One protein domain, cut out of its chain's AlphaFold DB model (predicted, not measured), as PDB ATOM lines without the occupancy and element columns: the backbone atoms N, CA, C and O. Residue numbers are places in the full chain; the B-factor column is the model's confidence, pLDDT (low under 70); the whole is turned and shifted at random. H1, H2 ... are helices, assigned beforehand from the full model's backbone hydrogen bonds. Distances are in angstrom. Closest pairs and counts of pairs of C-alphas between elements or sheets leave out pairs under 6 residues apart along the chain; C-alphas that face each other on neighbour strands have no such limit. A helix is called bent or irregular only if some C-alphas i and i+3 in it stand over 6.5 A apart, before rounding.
ATOM      1  N   ARG A  41     177.740 161.478 166.099       95.12
ATOM      2  CA  ARG A  41     176.975 162.455 166.874       95.12
ATOM      3  C   ARG A  41     177.184 162.267 168.373       95.12
ATOM      4  O   ARG A  41     177.402 163.244 169.084       95.12
ATOM      5  N   GLU A  42     177.180 161.028 168.863       94.12
ATOM      6  CA  GLU A  42     177.504 160.735 170.268       94.12
ATOM      7  C   GLU A  42     178.935 161.169 170.602       94.12
ATOM      8  O   GLU A  42     179.185 161.791 171.642       94.12
ATOM      9  N   LYS A  43     179.869 160.931 169.673       96.06
ATOM     10  CA  LYS A  43     181.245 161.424 169.773       96.06
ATOM     11  C   LYS A  43     181.298 162.954 169.809       96.06
ATOM     12  O   LYS A  43     181.989 163.496 170.667       96.06
ATOM     13  N   ALA A  44     180.559 163.659 168.952       95.88
ATOM     14  CA  ALA A  44     180.474 165.121 168.972       95.88
ATOM     15  C   ALA A  44     179.964 165.645 170.325       95.88
ATOM     16  O   ALA A  44     180.568 166.549 170.902       95.88
ATOM     17  N   VAL A  45     178.924 165.029 170.895       93.31
ATOM     18  CA  VAL A  45     178.430 165.382 172.238       93.31
ATOM     19  C   VAL A  45     179.518 165.190 173.300       93.31
ATOM     20  O   VAL A  45     179.707 166.061 174.152       93.31
ATOM     21  N   ALA A  46     180.263 164.083 173.255       94.56
ATOM     22  CA  ALA A  46     181.361 163.834 174.186       94.56
ATOM     23  C   ALA A  46     182.508 164.852 174.032       94.56
ATOM     24  O   ALA A  46     183.011 165.364 175.034       94.56
ATOM     25  N   LEU A  47     182.889 165.193 172.795       95.69
ATOM     26  CA  LEU A  47     183.912 166.204 172.501       95.69
ATOM     27  C   LEU A  47     183.497 167.591 173.002       95.69
ATOM     28  O   LEU A  47     184.315 168.290 173.599       95.69
ATOM     29  N   SER A  48     182.225 167.955 172.823       92.88
ATOM     30  CA  SER A  48     181.662 169.205 173.334       92.88
ATOM     31  C   SER A  48     181.722 169.283 174.858       92.88
ATOM     32  O   SER A  48     182.183 170.285 175.392       92.88
ATOM     33  N   LYS A  49     181.305 168.228 175.571       90.69
ATOM     34  CA  LYS A  49     181.361 168.184 177.046       90.69
ATOM     35  C   LYS A  49     182.791 168.243 177.585       90.69
ATOM     36  O   LYS A  49     183.014 168.763 178.671       90.69
ATOM     37  N   ALA A  50     183.745 167.699 176.835       92.62
ATOM     38  CA  ALA A  50     185.161 167.710 177.180       92.62
ATOM     39  C   ALA A  50     185.897 168.984 176.718       92.62
ATOM     40  O   ALA A  50     187.121 169.038 176.837       92.62
ATOM     41  N   SER A  51     185.193 169.973 176.151       91.44
ATOM     42  CA  SER A  51     185.774 171.201 175.585       91.44
ATOM     43  C   SER A  51     186.900 170.944 174.571       91.44
ATOM     44  O   SER A  51     187.842 171.725 174.441       91.44
ATOM     45  N   LYS A  52     186.812 169.841 173.816       95.19
ATOM     46  CA  LYS A  52     187.758 169.489 172.747       95.19
ATOM     47  C   LYS A  52     187.349 170.158 171.431       95.19
ATOM     48  O   LYS A  52     186.988 169.482 170.473       95.19
ATOM     49  N   CYS A  53     187.369 171.492 171.391       93.62
ATOM     50  CA  CYS A  53     186.807 172.264 170.273       93.62
ATOM     51  C   CYS A  53     187.464 172.005 168.914       93.62
ATOM     52  O   CYS A  53     186.759 171.987 167.911       93.62
ATOM     53  N   ALA A  54     188.775 171.761 168.869       95.12
ATOM     54  CA  ALA A  54     189.465 171.408 167.627       95.12
ATOM     55  C   ALA A  54     188.886 170.124 167.004       95.12
ATOM     56  O   ALA A  54     188.455 170.136 165.852       95.12
ATOM     57  N   ASP A  55     188.800 169.060 167.803       96.88
ATOM     58  CA  ASP A  55     188.266 167.761 167.381       96.88
ATOM     59  C   ASP A  55     186.760 167.851 167.076       96.88
ATOM     60  O   ASP A  55     186.265 167.231 166.133       96.88
ATOM     61  N   LEU A  56     186.018 168.626 167.878       96.88
ATOM     62  CA  LEU A  56     184.589 168.863 167.674       96.88
ATOM     63  C   LEU A  56     184.335 169.559 166.333       96.88
ATOM     64  O   LEU A  56     183.486 169.110 165.564       96.88
ATOM     65  N   TRP A  57     185.079 170.633 166.052       96.38
ATOM     66  CA  TRP A  57     185.016 171.340 164.781       96.38
ATOM     67  C   TRP A  57     185.333 170.401 163.627       96.38
ATOM     68  O   TRP A  57     184.529 170.304 162.710       96.38
ATOM     69  N   GLU A  58     186.452 169.672 163.678       96.31
ATOM     70  CA  GLU A  58     186.852 168.758 162.605       96.31
ATOM     71  C   GLU A  58     185.749 167.739 162.284       96.31
ATOM     72  O   GLU A  58     185.404 167.543 161.115       96.31
ATOM     73  N   LEU A  59     185.146 167.145 163.317       97.00
ATOM     74  CA  LEU A  59     184.083 166.157 163.169       97.00
ATOM     75  C   LEU A  59     182.809 166.759 162.563       97.00
ATOM     76  O   LEU A  59     182.312 166.272 161.543       97.00
ATOM     77  N   LEU A  60     182.285 167.828 163.170       97.00
ATOM     78  CA  LEU A  60     181.045 168.474 162.733       97.00
ATOM     79  C   LEU A  60     181.197 169.100 161.346       97.00
ATOM     80  O   LEU A  60     180.301 168.987 160.506       97.00
ATOM     81  N   TRP A  61     182.342 169.723 161.082       96.56
ATOM     82  CA  TRP A  61     182.654 170.341 159.803       96.56
ATOM     83  C   TRP A  61     182.780 169.307 158.686       96.56
ATOM     84  O   TRP A  61     182.188 169.478 157.618       96.56
ATOM     85  N   THR A  62     183.472 168.192 158.940       96.25
ATOM     86  CA  THR A  62     183.598 167.090 157.973       96.25
ATOM     87  C   THR A  62     182.232 166.549 157.576       96.25
ATOM     88  O   THR A  62     181.948 166.438 156.384       96.25
ATOM     89  N   TRP A  63     181.356 166.284 158.545       96.94
ATOM     90  CA  TRP A  63     180.001 165.808 158.264       96.94
ATOM     91  C   TRP A  63     179.115 166.859 157.594       96.94
ATOM     92  O   TRP A  63     178.355 166.537 156.681       96.94
ATOM     93  N   SER A  64     179.239 168.128 157.974       96.69
ATOM     94  CA  SER A  64     178.473 169.215 157.353       96.69
ATOM     95  C   SER A  64     178.737 169.322 155.845       96.69
ATOM     96  O   SER A  64     177.811 169.574 155.061       96.69
ATOM     97  N   LYS A  65     179.986 169.058 155.428       96.38
ATOM     98  CA  LYS A  65     180.414 169.027 154.021       96.38
ATOM     99  C   LYS A  65     179.849 167.848 153.221       96.38
ATOM    100  O   LYS A  65     179.856 167.906 151.999       96.38
ATOM    101  N   THR A  66     179.309 166.802 153.851       95.25
ATOM    102  CA  THR A  66     178.719 165.653 153.130       95.25
ATOM    103  C   THR A  66     177.225 165.818 152.839       95.25
ATOM    104  O   THR A  66     176.548 164.829 152.565       95.25
ATOM    105  N   GLY A  67     176.672 167.027 152.977       92.94
ATOM    106  CA  GLY A  67     175.230 167.265 152.835       92.94
ATOM    107  C   GLY A  67     174.397 166.862 154.057       92.94
ATOM    108  O   GLY A  67     173.171 166.853 153.980       92.94
ATOM    109  N   ASN A  68     175.033 166.531 155.186       94.69
ATOM    110  CA  ASN A  68     174.325 166.136 156.399       94.69
ATOM    111  C   ASN A  68     173.761 167.369 157.128       94.69
ATOM    112  O   ASN A  68     174.481 168.089 157.820       94.69
ATOM    113  N   TRP A  69     172.456 167.599 156.981       92.44
ATOM    114  CA  TRP A  69     171.760 168.729 157.596       92.44
ATOM    115  C   TRP A  69     171.739 168.685 159.125       92.44
ATOM    116  O   TRP A  69     171.862 169.728 159.765       92.44
ATOM    117  N   THR A  70     171.683 167.494 159.723       93.44
ATOM    118  CA  THR A  70     171.765 167.349 161.179       93.44
ATOM    119  C   THR A  70     173.147 167.745 161.699       93.44
ATOM    120  O   THR A  70     173.240 168.412 162.721       93.44
ATOM    121  N   ALA A  71     174.221 167.426 160.970       95.88
ATOM    122  CA  ALA A  71     175.564 167.879 161.329       95.88
ATOM    123  C   ALA A  71     175.729 169.400 161.196       95.88
ATOM    124  O   ALA A  71     176.347 170.018 162.057       95.88
ATOM    125  N   ARG A  72     175.127 170.019 160.167       95.62
ATOM    126  CA  ARG A  72     175.094 171.490 160.020       95.62
ATOM    127  C   ARG A  72     174.356 172.156 161.180       95.62
ATOM    128  O   ARG A  72     174.790 173.193 161.673       95.62
ATOM    129  N   HIS A  73     173.263 171.545 161.627       94.00
ATOM    130  CA  HIS A  73     172.522 171.986 162.801       94.00
ATOM    131  C   HIS A  73     173.348 171.872 164.090       94.00
ATOM    132  O   HIS A  73     173.496 172.864 164.801       94.00
ATOM    133  N   ASP A  74     173.958 170.714 164.355       94.88
ATOM    134  CA  ASP A  74     174.793 170.505 165.546       94.88
ATOM    135  C   ASP A  74     176.057 171.402 165.528       94.88
ATOM    136  O   ASP A  74     176.519 171.865 166.578       94.88
ATOM    137  N   LEU A  75     176.590 171.720 164.340       94.94
ATOM    138  CA  LEU A  75     177.647 172.719 164.147       94.94
ATOM    139  C   LEU A  75     177.187 174.119 164.552       94.94
ATOM    140  O   LEU A  75     177.870 174.778 165.335       94.94
ATOM    141  N   ALA A  76     176.037 174.561 164.042       92.56
ATOM    142  CA  ALA A  76     175.470 175.857 164.387       92.56
ATOM    143  C   ALA A  76     175.194 175.959 165.894       92.56
ATOM    144  O   ALA A  76     175.569 176.952 166.511       92.56
ATOM    145  N   LEU A  77     174.634 174.912 166.519       89.81
ATOM    146  CA  LEU A  77     174.440 174.871 167.974       89.81
ATOM    147  C   LEU A  77     175.765 175.010 168.725       89.81
ATOM    148  O   LEU A  77     175.848 175.761 169.694       89.81
ATOM    149  N   SER A  78     176.810 174.318 168.271       91.06
ATOM    150  CA  SER A  78     178.122 174.381 168.917       91.06
ATOM    151  C   SER A  78     178.744 175.772 168.814       91.06
ATOM    152  O   SER A  78     179.315 176.264 169.787       91.06
ATOM    153  N   VAL A  79     178.590 176.427 167.666       89.31
ATOM    154  CA  VAL A  79     179.006 177.818 167.456       89.31
ATOM    155  C   VAL A  79     178.244 178.771 168.379       89.31
ATOM    156  O   VAL A  79     178.855 179.611 169.034       89.31
ATOM    157  N   THR A  80     176.920 178.633 168.457       84.12
ATOM    158  CA  THR A  80     176.053 179.556 169.200       84.12
ATOM    159  C   THR A  80     176.136 179.381 170.713       84.12
ATOM    160  O   THR A  80     176.186 180.371 171.434       84.12
ATOM    161  N   TYR A  81     176.127 178.140 171.204       80.62
ATOM    162  CA  TYR A  81     175.916 177.842 172.625       80.62
ATOM    163  C   TYR A  81     177.131 177.251 173.324       80.62
ATOM    164  O   TYR A  81     177.321 177.489 174.513       80.62
ATOM    165  N   ASN A  82     177.970 176.510 172.599       81.69
ATOM    166  CA  ASN A  82     179.177 175.914 173.177       81.69
ATOM    167  C   ASN A  82     180.405 176.824 173.007       81.69
ATOM    168  O   ASN A  82     181.514 176.438 173.373       81.69
ATOM    169  N   GLY A  83     180.219 178.020 172.431       84.50
ATOM    170  CA  GLY A  83     181.291 178.979 172.186       84.50
ATOM    171  C   GLY A  83     182.365 178.441 171.241       84.50
ATOM    172  O   GLY A  83     183.530 178.816 171.384       84.50
ATOM    173  N   LEU A  84     182.000 177.535 170.322       90.88
ATOM    174  CA  LEU A  84     182.919 177.001 169.322       90.88
ATOM    175  C   LEU A  84     183.308 178.117 168.351       90.88
ATOM    176  O   LEU A  84     182.469 178.614 167.602       90.88
ATOM    177  N   ILE A  85     184.588 178.480 168.342       90.38
ATOM    178  CA  ILE A  85     185.154 179.467 167.426       90.38
ATOM    179  C   ILE A  85     185.839 178.720 166.279       90.38
ATOM    180  O   ILE A  85     186.842 178.031 166.508       90.38
ATOM    181  N   PRO A  86     185.326 178.843 165.043       90.25
ATOM    182  CA  PRO A  86     185.943 178.244 163.868       90.25
ATOM    183  C   PRO A  86     187.352 178.803 163.596       90.25
ATOM    184  O   PRO A  86     187.605 179.981 163.870       90.25
ATOM    185  N   PRO A  87     188.267 178.015 163.002       89.56
ATOM    186  CA  PRO A  87     189.611 178.468 162.664       89.56
ATOM    187  C   PRO A  87     189.548 179.366 161.421       89.56
ATOM    188  O   PRO A  87     189.718 178.910 160.299       89.56
ATOM    189  N   LEU A  88     189.231 180.646 161.605       84.56
ATOM    190  CA  LEU A  88     188.976 181.608 160.521       84.56
ATOM    191  C   LEU A  88     189.944 182.795 160.554       84.56
ATOM    192  O   LEU A  88     189.603 183.887 160.104       84.56
ATOM    193  N   SER A  89     191.150 182.610 161.090       79.00
ATOM    194  CA  SER A  89     192.048 183.719 161.444       79.00
ATOM    195  C   SER A  89     192.543 184.566 160.270       79.00
ATOM    196  O   SER A  89     192.977 185.697 160.466       79.00
ATOM    197  N   ARG A  90     192.436 184.066 159.031       83.50
ATOM    198  CA  ARG A  90     192.757 184.829 157.812       83.50
ATOM    199  C   ARG A  90     191.580 185.630 157.250       83.50
ATOM    200  O   ARG A  90     191.744 186.312 156.239       83.50
ATOM    201  N   MET A  91     190.388 185.525 157.836       86.38
ATOM    202  CA  MET A  91     189.239 186.324 157.420       86.38
ATOM    203  C   MET A  91     189.291 187.713 158.056       86.38
ATOM    204  O   MET A  91     189.549 187.853 159.247       86.38
ATOM    205  N   ASN A  92     188.971 188.745 157.271       88.06
ATOM    206  CA  ASN A  92     188.601 190.030 157.861       88.06
ATOM    207  C   ASN A  92     187.276 189.896 158.630       88.06
ATOM    208  O   ASN A  92     186.501 188.965 158.397       88.06
ATOM    209  N   GLU A  93     187.004 190.843 159.525       84.12
ATOM    210  CA  GLU A  93     185.849 190.792 160.425       84.12
ATOM    211  C   GLU A  93     184.514 190.622 159.682       84.12
ATOM    212  O   GLU A  93     183.698 189.784 160.059       84.12
ATOM    213  N   THR A  94     184.310 191.351 158.583       84.31
ATOM    214  CA  THR A  94     183.108 191.245 157.742       84.31
ATOM    215  C   THR A  94     182.941 189.839 157.158       84.31
ATOM    216  O   THR A  94     181.863 189.253 157.216       84.31
ATOM    217  N   SER A  95     184.013 189.252 156.619       87.75
ATOM    218  CA  SER A  95     183.978 187.913 156.012       87.75
ATOM    219  C   SER A  95     183.793 186.816 157.055       87.75
ATOM    220  O   SER A  95     183.087 185.836 156.795       87.75
ATOM    221  N   TYR A  96     184.405 186.998 158.229       87.62
ATOM    222  CA  TYR A  96     184.205 186.152 159.398       87.62
ATOM    223  C   TYR A  96     182.730 186.173 159.797       87.62
ATOM    224  O   TYR A  96     182.059 185.145 159.732       87.62
ATOM    225  N   ARG A  97     182.195 187.362 160.094       84.25
ATOM    226  CA  ARG A  97     180.812 187.592 160.525       84.25
ATOM    227  C   ARG A  97     179.805 187.018 159.529       84.25
ATOM    228  O   ARG A  97     178.944 186.236 159.925       84.25
ATOM    229  N   LYS A  98     179.977 187.294 158.233       87.19
ATOM    230  CA  LYS A  98     179.142 186.714 157.172       87.19
ATOM    231  C   LYS A  98     179.198 185.185 157.157       87.19
ATOM    232  O   LYS A  98     178.165 184.540 157.039       87.19
ATOM    233  N   SER A  99     180.382 184.587 157.301       90.50
ATOM    234  CA  SER A  99     180.519 183.124 157.318       90.50
ATOM    235  C   SER A  99     179.878 182.496 158.557       90.50
ATOM    236  O   SER A  99     179.288 181.426 158.442       90.50
ATOM    237  N   MET A 100     179.921 183.177 159.705       88.19
ATOM    238  CA  MET A 100     179.192 182.759 160.903       88.19
ATOM    239  C   MET A 100     177.679 182.802 160.674       88.19
ATOM    240  O   MET A 100     177.009 181.811 160.944       88.19
ATOM    241  N   ILE A 101     177.142 183.890 160.111       87.88
ATOM    242  CA  ILE A 101     175.712 183.988 159.767       87.88
ATOM    243  C   ILE A 101     175.316 182.874 158.799       87.88
ATOM    244  O   ILE A 101     174.330 182.185 159.041       87.88
ATOM    245  N   ASP A 102     176.097 182.655 157.738       92.38
ATOM    246  CA  ASP A 102     175.812 181.604 156.763       92.38
ATOM    247  C   ASP A 102     175.747 180.221 157.454       92.38
ATOM    248  O   ASP A 102     174.792 179.480 157.225       92.38
ATOM    249  N   ILE A 103     176.687 179.885 158.356       92.38
ATOM    250  CA  ILE A 103     176.639 178.639 159.159       92.38
ATOM    251  C   ILE A 103     175.323 178.535 159.940       92.38
ATOM    252  O   ILE A 103     174.673 177.487 159.908       92.38
ATOM    253  N   LEU A 104     174.919 179.608 160.623       90.50
ATOM    254  CA  LEU A 104     173.692 179.627 161.421       90.50
ATOM    255  C   LEU A 104     172.452 179.428 160.551       90.50
ATOM    256  O   LEU A 104     171.620 178.583 160.872       90.50
ATOM    257  N   MET A 105     172.367 180.119 159.412       91.81
ATOM    258  CA  MET A 105     171.263 179.970 158.461       91.81
ATOM    259  C   MET A 105     171.109 178.510 158.014       91.81
ATOM    260  O   MET A 105     170.001 177.973 158.006       91.81
ATOM    261  N   TYR A 106     172.218 177.827 157.717       93.44
ATOM    262  CA  TYR A 106     172.195 176.403 157.374       93.44
ATOM    263  C   TYR A 106     171.754 175.497 158.542       93.44
ATOM    264  O   TYR A 106     171.112 174.474 158.299       93.44
ATOM    265  N   GLY A 107     172.049 175.856 159.793       91.00
ATOM    266  CA  GLY A 107     171.620 175.100 160.977       91.00
ATOM    267  C   GLY A 107     170.155 175.313 161.386       91.00
ATOM    268  O   GLY A 107     169.527 174.414 161.955       91.00
ATOM    269  N   MET A 108     169.582 176.470 161.049       87.88
ATOM    270  CA  MET A 108     168.202 176.868 161.377       87.88
ATOM    271  C   MET A 108     167.118 176.063 160.672       87.88
ATOM    272  O   MET A 108     165.958 176.076 161.084       87.88
ATOM    273  N   VAL A 109     167.488 175.334 159.622       87.12
ATOM    274  CA  VAL A 109     166.566 174.471 158.883       87.12
ATOM    275  C   VAL A 109     165.871 173.467 159.802       87.12
ATOM    276  O   VAL A 109     164.678 173.213 159.641       87.12
ATOM    277  N   HIS A 110     166.587 172.930 160.790       84.25
ATOM    278  CA  HIS A 110     166.014 171.992 161.751       84.25
ATOM    279  C   HIS A 110     165.334 172.689 162.922       84.25
ATOM    280  O   HIS A 110     164.270 172.250 163.354       84.25
ATOM    281  N   ASP A 111     165.893 173.801 163.393       79.81
ATOM    282  CA  ASP A 111     165.404 174.431 164.606       79.81
ATOM    283  C   ASP A 111     165.555 175.955 164.581       79.81
ATOM    284  O   ASP A 111     166.573 176.518 164.970       79.81
ATOM    285  N   LEU A 112     164.510 176.637 164.118       75.56
ATOM    286  CA  LEU A 112     164.470 178.096 164.076       75.56
ATOM    287  C   LEU A 112     164.458 178.726 165.479       75.56
ATOM    288  O   LEU A 112     164.967 179.834 165.653       75.56
ATOM    289  N   TRP A 113     163.838 178.069 166.463       72.19
ATOM    290  CA  TRP A 113     163.551 178.704 167.748       72.19
ATOM    291  C   TRP A 113     164.813 178.858 168.594       72.19
ATOM    292  O   TRP A 113     164.948 179.879 169.266       72.19
ATOM    293  N   TYR A 114     165.760 177.918 168.496       71.44
ATOM    294  CA  TYR A 114     167.058 178.051 169.158       71.44
ATOM    295  C   TYR A 114     167.854 179.244 168.605       71.44
ATOM    296  O   TYR A 114     168.320 180.091 169.359       71.44
ATOM    297  N   PHE A 115     167.983 179.394 167.288       72.94
ATOM    298  CA  PHE A 115     168.892 180.413 166.738       72.94
ATOM    299  C   PHE A 115     168.291 181.816 166.626       72.94
ATOM    300  O   PHE A 115     169.038 182.789 166.526       72.94
ATOM    301  N   ARG A 116     166.961 181.958 166.637       70.25
ATOM    302  CA  ARG A 116     166.310 183.261 166.439       70.25
ATOM    303  C   ARG A 116     166.709 184.315 167.482       70.25
ATOM    304  O   ARG A 116     167.113 185.395 167.057       70.25
ATOM    305  N   PRO A 117     166.708 184.027 168.800       70.62
ATOM    306  CA  PRO A 117     167.211 184.976 169.789       70.62
ATOM    307  C   PRO A 117     168.650 185.398 169.510       70.62
ATOM    308  O   PRO A 117     168.993 186.552 169.735       70.62
ATOM    309  N   PHE A 118     169.492 184.500 168.989       67.62
ATOM    310  CA  PHE A 118     170.873 184.835 168.656       67.62
ATOM    311  C   PHE A 118     170.947 185.811 167.482       67.62
ATOM    312  O   PHE A 118     171.711 186.760 167.559       67.62
ATOM    313  N   LEU A 119     170.137 185.651 166.434       67.88
ATOM    314  CA  LEU A 119     170.093 186.620 165.330       67.88
ATOM    315  C   LEU A 119     169.510 187.976 165.747       67.88
ATOM    316  O   LEU A 119     169.964 189.001 165.251       67.88
ATOM    317  N   ASP A 120     168.539 187.980 166.661       66.56
ATOM    318  CA  ASP A 120     167.913 189.210 167.156       66.56
ATOM    319  C   ASP A 120     168.825 189.969 168.149       66.56
ATOM    320  O   ASP A 120     168.758 191.195 168.234       66.56
ATOM    321  N   THR A 121     169.680 189.258 168.902       61.53
ATOM    322  CA  THR A 121     170.552 189.827 169.958       61.53
ATOM    323  C   THR A 121     172.012 189.989 169.562       61.53
ATOM    324  O   THR A 121     172.698 190.845 170.128       61.53
ATOM    325  N   THR A 122     172.522 189.212 168.601       54.66
ATOM    326  CA  THR A 122     173.831 189.519 168.028       54.66
ATOM    327  C   THR A 122     173.705 190.840 167.303       54.66
ATOM    328  O   THR A 122     172.968 190.966 166.331       54.66
ATOM    329  N   ALA A 123     174.428 191.837 167.811       45.19
ATOM    330  CA  ALA A 123     174.611 193.163 167.245       45.19
ATOM    331  C   ALA A 123     175.328 193.096 165.880       45.19
ATOM    332  O   ALA A 123     176.428 193.610 165.667       45.19
ATOM    333  N   LEU A 124     174.715 192.408 164.926       52.78
ATOM    334  CA  LEU A 124     175.003 192.545 163.521       52.78
ATOM    335  C   LEU A 124     174.477 193.933 163.149       52.78
ATOM    336  O   LEU A 124     173.292 194.198 163.367       52.78
ATOM    337  N   PRO A 125     175.318 194.859 162.649       49.94
ATOM    338  CA  PRO A 125     174.812 196.138 162.177       49.94
ATOM    339  C   PRO A 125     173.694 195.823 161.185       49.94
ATOM    340  O   PRO A 125     173.918 195.070 160.238       49.94
ATOM    341  N   GLY A 126     172.485 196.343 161.438       56.03
ATOM    342  CA  GLY A 126     171.239 195.853 160.830       56.03
ATOM    343  C   GLY A 126     171.273 195.696 159.304       56.03
ATOM    344  O   GLY A 126     170.531 194.891 158.752       56.03
ATOM    345  N   ARG A 127     172.196 196.384 158.619       61.25
ATOM    346  CA  ARG A 127     172.478 196.242 157.183       61.25
ATOM    347  C   ARG A 127     172.806 194.815 156.734       61.25
ATOM    348  O   ARG A 127     172.351 194.448 155.658       61.25
ATOM    349  N   GLU A 128     173.545 194.013 157.505       65.88
ATOM    350  CA  GLU A 128     173.878 192.643 157.069       65.88
ATOM    351  C   GLU A 128     172.697 191.678 157.227       65.88
ATOM    352  O   GLU A 128     172.430 190.884 156.327       65.88
ATOM    353  N   LEU A 129     171.928 191.798 158.314       71.56
ATOM    354  CA  LEU A 129     170.723 190.988 158.535       71.56
ATOM    355  C   LEU A 129     169.568 191.365 157.605       71.56
ATOM    356  O   LEU A 129     168.772 190.496 157.251       71.56
ATOM    357  N   HIS A 130     169.485 192.626 157.162       77.88
ATOM    358  CA  HIS A 130     168.464 193.060 156.203       77.88
ATOM    359  C   HIS A 130     168.437 192.189 154.945       77.88
ATOM    360  O   HIS A 130     167.363 191.940 154.404       77.88
ATOM    361  N   HIS A 131     169.595 191.689 154.517       83.44
ATOM    362  CA  HIS A 131     169.695 190.820 153.353       83.44
ATOM    363  C   HIS A 131     169.077 189.430 153.579       83.44
ATOM    364  O   HIS A 131     168.477 188.874 152.666       83.44
ATOM    365  N   TYR A 132     169.161 188.896 154.800       86.69
ATOM    366  CA  TYR A 132     168.627 187.579 155.171       86.69
ATOM    367  C   TYR A 132     167.169 187.627 155.642       86.69
ATOM    368  O   TYR A 132     166.531 186.581 155.772       86.69
ATOM    369  N   LYS A 133     166.618 188.826 155.887       86.62
ATOM    370  CA  LYS A 133     165.249 189.020 156.389       86.62
ATOM    371  C   LYS A 133     164.190 188.237 155.595       86.62
ATOM    372  O   LYS A 133     163.421 187.533 156.247       86.62
ATOM    373  N   PRO A 134     164.163 188.256 154.246       89.56
ATOM    374  CA  PRO A 134     163.175 187.478 153.493       89.56
ATOM    375  C   PRO A 134     163.284 185.969 153.757       89.56
ATOM    376  O   PRO A 134     162.279 185.273 153.888       89.56
ATOM    377  N   THR A 135     164.508 185.453 153.897       90.88
ATOM    378  CA  THR A 135     164.756 184.041 154.213       90.88
ATOM    379  C   THR A 135     164.280 183.689 155.620       90.88
ATOM    380  O   THR A 135     163.662 182.644 155.813       90.88
ATOM    381  N   LEU A 136     164.532 184.563 156.596       88.62
ATOM    382  CA  LEU A 136     164.096 184.383 157.981       88.62
ATOM    383  C   LEU A 136     162.570 184.423 158.113       88.62
ATOM    384  O   LEU A 136     161.996 183.605 158.831       88.62
ATOM    385  N   GLU A 137     161.910 185.329 157.393       88.12
ATOM    386  CA  GLU A 137     160.448 185.394 157.316       88.12
ATOM    387  C   GLU A 137     159.877 184.124 156.671       88.12
ATOM    388  O   GLU A 137     158.985 183.502 157.245       88.12
ATOM    389  N   CYS A 138     160.470 183.650 155.568       91.44
ATOM    390  CA  CYS A 138     160.100 182.365 154.970       91.44
ATOM    391  C   CYS A 138     160.222 181.209 155.974       91.44
ATOM    392  O   CYS A 138     159.300 180.410 156.109       91.44
ATOM    393  N   MET A 139     161.337 181.110 156.707       90.69
ATOM    394  CA  MET A 139     161.551 180.029 157.680       90.69
ATOM    395  C   MET A 139     160.575 180.064 158.855       90.69
ATOM    396  O   MET A 139     160.280 179.014 159.431       90.69
ATOM    397  N   ARG A 140     160.124 181.263 159.240       86.44
ATOM    398  CA  ARG A 140     159.135 181.463 160.302       86.44
ATOM    399  C   ARG A 140     157.765 180.951 159.879       86.44
ATOM    400  O   ARG A 140     157.098 180.309 160.684       86.44
ATOM    401  N   ASP A 141     157.381 181.233 158.640       86.62
ATOM    402  CA  ASP A 141     156.017 181.021 158.157       86.62
ATOM    403  C   ASP A 141     155.851 179.681 157.407       86.62
ATOM    404  O   ASP A 141     154.731 179.272 157.110       86.62
ATOM    405  N   SER A 142     156.949 178.970 157.121       86.62
ATOM    406  CA  SER A 142     156.967 177.705 156.374       86.62
ATOM    407  C   SER A 142     157.338 176.497 157.237       86.62
ATOM    408  O   SER A 142     158.337 176.501 157.961       86.62
ATOM    409  N   GLU A 143     156.603 175.394 157.061       84.69
ATOM    410  CA  GLU A 143     156.980 174.075 157.588       84.69
ATOM    411  C   GLU A 143     158.185 173.477 156.837       84.69
ATOM    412  O   GLU A 143     158.996 172.749 157.412       84.69
ATOM    413  N   ASN A 144     158.360 173.824 155.556       88.94
ATOM    414  CA  ASN A 144     159.477 173.362 154.737       88.94
ATOM    415  C   ASN A 144     160.604 174.404 154.696       88.94
ATOM    416  O   ASN A 144     160.792 175.130 153.716       88.94
ATOM    417  N   ARG A 145     161.401 174.454 155.762       90.94
ATOM    418  CA  ARG A 145     162.529 175.395 155.883       90.94
ATOM    419  C   ARG A 145     163.679 175.108 154.914       90.94
ATOM    420  O   ARG A 145     164.407 176.029 154.547       90.94
ATOM    421  N   HIS A 146     163.815 173.867 154.437       92.62
ATOM    422  CA  HIS A 146     164.782 173.528 153.385       92.62
ATOM    423  C   HIS A 146     164.479 174.302 152.098       92.62
ATOM    424  O   HIS A 146     165.394 174.802 151.447       92.62
ATOM    425  N   HIS A 147     163.194 174.459 151.754       94.06
ATOM    426  CA  HIS A 147     162.790 175.268 150.606       94.06
ATOM    427  C   HIS A 147     163.229 176.733 150.750       94.06
ATOM    428  O   HIS A 147     163.727 177.307 149.786       94.06
ATOM    429  N   CYS A 148     163.119 177.316 151.948       94.44
ATOM    430  CA  CYS A 148     163.556 178.691 152.202       94.44
ATOM    431  C   CYS A 148     165.061 178.879 151.972       94.44
ATOM    432  O   CYS A 148     165.458 179.852 151.333       94.44
ATOM    433  N   ILE A 149     165.897 177.932 152.421       95.19
ATOM    434  CA  ILE A 149     167.337 177.959 152.125       95.19
ATOM    435  C   ILE A 149     167.600 177.815 150.631       95.19
ATOM    436  O   ILE A 149     168.339 178.615 150.069       95.19
ATOM    437  N   ASN A 150     166.979 176.840 149.969       95.50
ATOM    438  CA  ASN A 150     167.209 176.610 148.543       95.50
ATOM    439  C   ASN A 150     166.811 177.828 147.693       95.50
ATOM    440  O   ASN A 150     167.508 178.170 146.739       95.50
ATOM    441  N   SER A 151     165.718 178.507 148.049       96.00
ATOM    442  CA  SER A 151     165.311 179.758 147.402       96.00
ATOM    443  C   SER A 151     166.320 180.880 147.662       96.00
ATOM    444  O   SER A 151     166.769 181.506 146.706       96.00
ATOM    445  N   ALA A 152     166.773 181.055 148.906       95.69
ATOM    446  CA  ALA A 152     167.799 182.041 149.252       95.69
ATOM    447  C   ALA A 152     169.133 181.800 148.525       95.69
ATOM    448  O   ALA A 152     169.805 182.750 148.133       95.69
ATOM    449  N   VAL A 153     169.511 180.539 148.309       97.00
ATOM    450  CA  VAL A 153     170.703 180.178 147.533       97.00
ATOM    451  C   VAL A 153     170.526 180.508 146.052       97.00
ATOM    452  O   VAL A 153     171.382 181.161 145.459       97.00
ATOM    453  N   ARG A 154     169.384 180.136 145.461       96.94
ATOM    454  CA  ARG A 154     169.053 180.458 144.062       96.94
ATOM    455  C   ARG A 154     169.011 181.968 143.803       96.94
ATOM    456  O   ARG A 154     169.375 182.411 142.720       96.94
ATOM    457  N   GLU A 155     168.566 182.741 144.786       95.62
ATOM    458  CA  GLU A 155     168.483 184.205 144.735       95.62
ATOM    459  C   GLU A 155     169.814 184.897 145.078       95.62
ATOM    460  O   GLU A 155     169.911 186.120 145.010       95.62
ATOM    461  N   GLY A 156     170.856 184.134 145.427       94.62
ATOM    462  CA  GLY A 156     172.183 184.659 145.754       94.62
ATOM    463  C   GLY A 156     172.287 185.314 147.134       94.62
ATOM    464  O   GLY A 156     173.314 185.922 147.435       94.62
ATOM    465  N   VAL A 157     171.260 185.174 147.977       93.19
ATOM    466  CA  VAL A 157     171.252 185.667 149.363       93.19
ATOM    467  C   VAL A 157     172.213 184.861 150.234       93.19
ATOM    468  O   VAL A 157     173.001 185.408 151.010       93.19
ATOM    469  N   LEU A 158     172.170 183.539 150.069       94.88
ATOM    470  CA  LEU A 158     173.080 182.595 150.703       94.88
ATOM    471  C   LEU A 158     174.009 181.976 149.656       94.88
ATOM    472  O   LEU A 158     173.568 181.662 148.552       94.88
ATOM    473  N   PRO A 159     175.292 181.744 149.974       95.94
ATOM    474  CA  PRO A 159     176.121 180.909 149.119       95.94
ATOM    475  C   PRO A 159     175.664 179.451 149.219       95.94
ATOM    476  O   PRO A 159     175.246 179.011 150.290       95.94
ATOM    477  N   GLU A 160     175.852 178.674 148.152       96.88
ATOM    478  CA  GLU A 160     175.864 177.206 148.232       96.88
ATOM    479  C   GLU A 160     176.783 176.737 149.371       96.88
ATOM    480  O   GLU A 160     177.867 177.302 149.574       96.88
ATOM    481  N   PHE A 161     176.394 175.682 150.096       96.44
ATOM    482  CA  PHE A 161     177.157 175.236 151.268       96.44
ATOM    483  C   PHE A 161     178.599 174.872 150.900       96.44
ATOM    484  O   PHE A 161     179.529 175.218 151.620       96.44
ATOM    485  N   ASP A 162     178.817 174.257 149.740       96.56
ATOM    486  CA  ASP A 162     180.163 173.922 149.271       96.56
ATOM    487  C   ASP A 162     181.014 175.166 148.981       96.56
ATOM    488  O   ASP A 162     182.237 175.149 149.134       96.56
ATOM    489  N   ALA A 163     180.388 176.271 148.567       96.69
ATOM    490  CA  ALA A 163     181.081 177.537 148.360       96.69
ATOM    491  C   ALA A 163     181.464 178.191 149.697       96.69
ATOM    492  O   ALA A 163     182.598 178.664 149.831       96.69
ATOM    493  N   LEU A 164     180.564 178.159 150.689       95.75
ATOM    494  CA  LEU A 164     180.871 178.510 152.080       95.75
ATOM    495  C   LEU A 164     182.022 177.645 152.609       95.75
ATOM    496  O   LEU A 164     182.999 178.175 153.135       95.75
ATOM    497  N   ALA A 165     181.947 176.332 152.397       95.81
ATOM    498  CA  ALA A 165     182.923 175.387 152.905       95.81
ATOM    499  C   ALA A 165     184.321 175.637 152.343       95.81
ATOM    500  O   ALA A 165     185.278 175.778 153.100       95.81
ATOM    501  N   ARG A 166     184.436 175.820 151.021       95.00
ATOM    502  CA  ARG A 166     185.702 176.202 150.380       95.00
ATOM    503  C   ARG A 166     186.243 177.533 150.891       95.00
ATOM    504  O   ARG A 166     187.455 177.707 150.969       95.00
ATOM    505  N   ARG A 167     185.371 178.504 151.180       92.94
ATOM    506  CA  ARG A 167     185.786 179.808 151.711       92.94
ATOM    507  C   ARG A 167     186.393 179.659 153.105       92.94
ATOM    508  O   ARG A 167     187.468 180.201 153.338       92.94
ATOM    509  N   ILE A 168     185.734 178.895 153.973       93.06
ATOM    510  CA  ILE A 168     186.203 178.583 155.325       93.06
ATOM    511  C   ILE A 168     187.508 177.782 155.283       93.06
ATOM    512  O   ILE A 168     188.496 178.226 155.860       93.06
ATOM    513  N   ASP A 169     187.558 176.693 154.512       93.19
ATOM    514  CA  ASP A 169     188.743 175.831 154.393       93.19
ATOM    515  C   ASP A 169     189.976 176.606 153.887       93.19
ATOM    516  O   ASP A 169     191.085 176.370 154.352       93.19
ATOM    517  N   ARG A 170     189.809 177.580 152.978       90.81
ATOM    518  CA  ARG A 170     190.921 178.443 152.523       90.81
ATOM    519  C   ARG A 170     191.393 179.446 153.573       90.81
ATOM    520  O   ARG A 170     192.542 179.883 153.530       90.81
ATOM    521  N   SER A 171     190.491 179.877 154.449       86.69
ATOM    522  CA  SER A 171     190.807 180.833 155.511       86.69
ATOM    523  C   SER A 171     191.346 180.175 156.776       86.69
ATOM    524  O   SER A 171     191.986 180.861 157.572       86.69
ATOM    525  N   ALA A 172     191.112 178.870 156.935       83.19
ATOM    526  CA  ALA A 172     191.703 178.087 158.000       83.19
ATOM    527  C   ALA A 172     193.226 178.120 157.860       83.19
ATOM    528  O   ALA A 172     193.792 177.725 156.837       83.19
ATOM    529  N   SER A 173     193.887 178.703 158.860       72.06
ATOM    530  CA  SER A 173     195.340 178.660 158.993       72.06
ATOM    531  C   SER A 173     195.749 177.341 159.670       72.06
ATOM    532  O   SER A 173     194.932 176.442 159.847       72.06
ATOM    533  N   GLU A 174     197.014 177.222 160.077       75.12
ATOM    534  CA  GLU A 174     197.450 176.152 160.990       75.12
ATOM    535  C   GLU A 174     196.790 176.249 162.384       75.12
ATOM    536  O   GLU A 174     196.958 175.359 163.220       75.12
ATOM    537  N   GLU A 175     196.033 177.317 162.656       81.75
ATOM    538  CA  GLU A 175     195.259 177.461 163.882       81.75
ATOM    539  C   GLU A 175     194.106 176.463 163.944       81.75
ATOM    540  O   GLU A 175     193.395 176.188 162.979       81.75
ATOM    541  N   LYS A 176     193.901 175.941 165.150       89.44
ATOM    542  CA  LYS A 176     192.821 175.013 165.464       89.44
ATOM    543  C   LYS A 176     191.611 175.777 165.990       89.44
ATOM    544  O   LYS A 176     191.757 176.845 166.579       89.44
ATOM    545  N   ALA A 177     190.422 175.200 165.822       92.62
ATOM    546  CA  ALA A 177     189.216 175.729 166.451       92.62
ATOM    547  C   ALA A 177     189.386 175.791 167.978       92.62
ATOM    548  O   ALA A 177     189.973 174.888 168.584       92.62
ATOM    549  N   THR A 178     188.851 176.836 168.601       92.44
ATOM    550  CA  THR A 178     188.955 177.061 170.050       92.44
ATOM    551  C   THR A 178     187.576 177.124 170.696       92.44
ATOM    552  O   THR A 178     186.569 177.313 170.015       92.44
ATOM    553  N   CYS A 179     187.520 176.924 172.015       88.69
ATOM    554  CA  CYS A 179     186.326 177.219 172.801       88.69
ATOM    555  C   CYS A 179     186.531 178.565 173.492       88.69
ATOM    556  O   CYS A 179     187.568 178.766 174.127       88.69
ATOM    557  N   SER A 180     185.540 179.448 173.450       82.00
ATOM    558  CA  SER A 180     185.506 180.607 174.342       82.00
ATOM    559  C   SER A 180     184.525 180.349 175.485       82.00
ATOM    560  O   SER A 180     183.319 180.308 175.238       82.00
TER     561      SER A 180
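Overview. This is residues 41 to 180 of the 189 residues of an uncharacterized protein of Aureimonas pseudogalii (UniProt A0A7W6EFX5). The domain is a rounded cluster of eight helices, with H3 and H4 at its core. Toward one end of its longest axis lies the helical hairpin of H1 and H2, with H2 packed on H3; toward the other end lies the helical hairpin of H6 and H7, with H5 beside H4 and H6, while H8 packs on H4 and the tail after it folds back, its residues 178 to 179 pairing with residues 84 to 85. The 140 printed residues hold eight named helices, H1 to H8 in order, and no named strand: the class is all helix. It is compact, with a radius of gyration of the C-alphas of 14.3 A and spans of 37 by 32 by 28 A.

Arrangement. Start at H1, residues 41 to 49, which touches H2, residues 53 to 64, in a hairpin; their closest C-alphas, of Leu 47 and Leu 56, are 5.6 A apart. H2 forms a second hairpin with the hub, H3, residues 69 to 81, touching its residues 70 to 75 alone; look at Ser 64 and Arg 72, the closest C-alphas at 4.9 A. H4, residues 93 to 107, touches H3 with residues 103 to 107 alone, at a steep tilt of 51 degrees; the closest C-alphas, of His 73 and Gly 107, are 3.7 A apart. H4, H5, residues 112 to 121, and H6, residues 126 to 141, form an up-and-down bundle, each helix running against the one before. H6 touches H7, residues 145 to 154, with residues 135 to 139 alone; the closest C-alphas, of Met 139 and Arg 145, are 5.1 A apart. H8, residues 161 to 171, touches H4, the closest C-alphas being those of Ser 99 and Leu 164 at 7.0 A; H7 and H8 are apart. Every O i to N i+4 pair is within hydrogen-bond range in H1, H2, H3, H4, H7 and H8, against 4 of 6 in H5 and 8 of 12 in H6.

Along the chain. Find C-alpha 41 at (176.975, 162.455, 166.874), where H1 begins. H3 is 18.1 A long, H4 21.2 A and H6 21.4 A from first to last C-alpha. H6 is irregular, with C-alphas 131 and 134 7.3 A apart and a kink of 51 degrees near residue 133; H5 is irregular too, but only just, with C-alphas 114 and 117 7.0 A apart. H8 ends at C-alpha 171, (190.807, 180.833, 155.511).

Size, cuts and confidence. The two C-alphas farthest apart, of Asp 141 and Glu 174, are 41.8 A apart. The printed part has no cut, and its one long link is H3 to H4. In it, residues 84 to 85 pair antiparallel with residues 178 to 179. Residues 118 to 128 are under 70 in pLDDT.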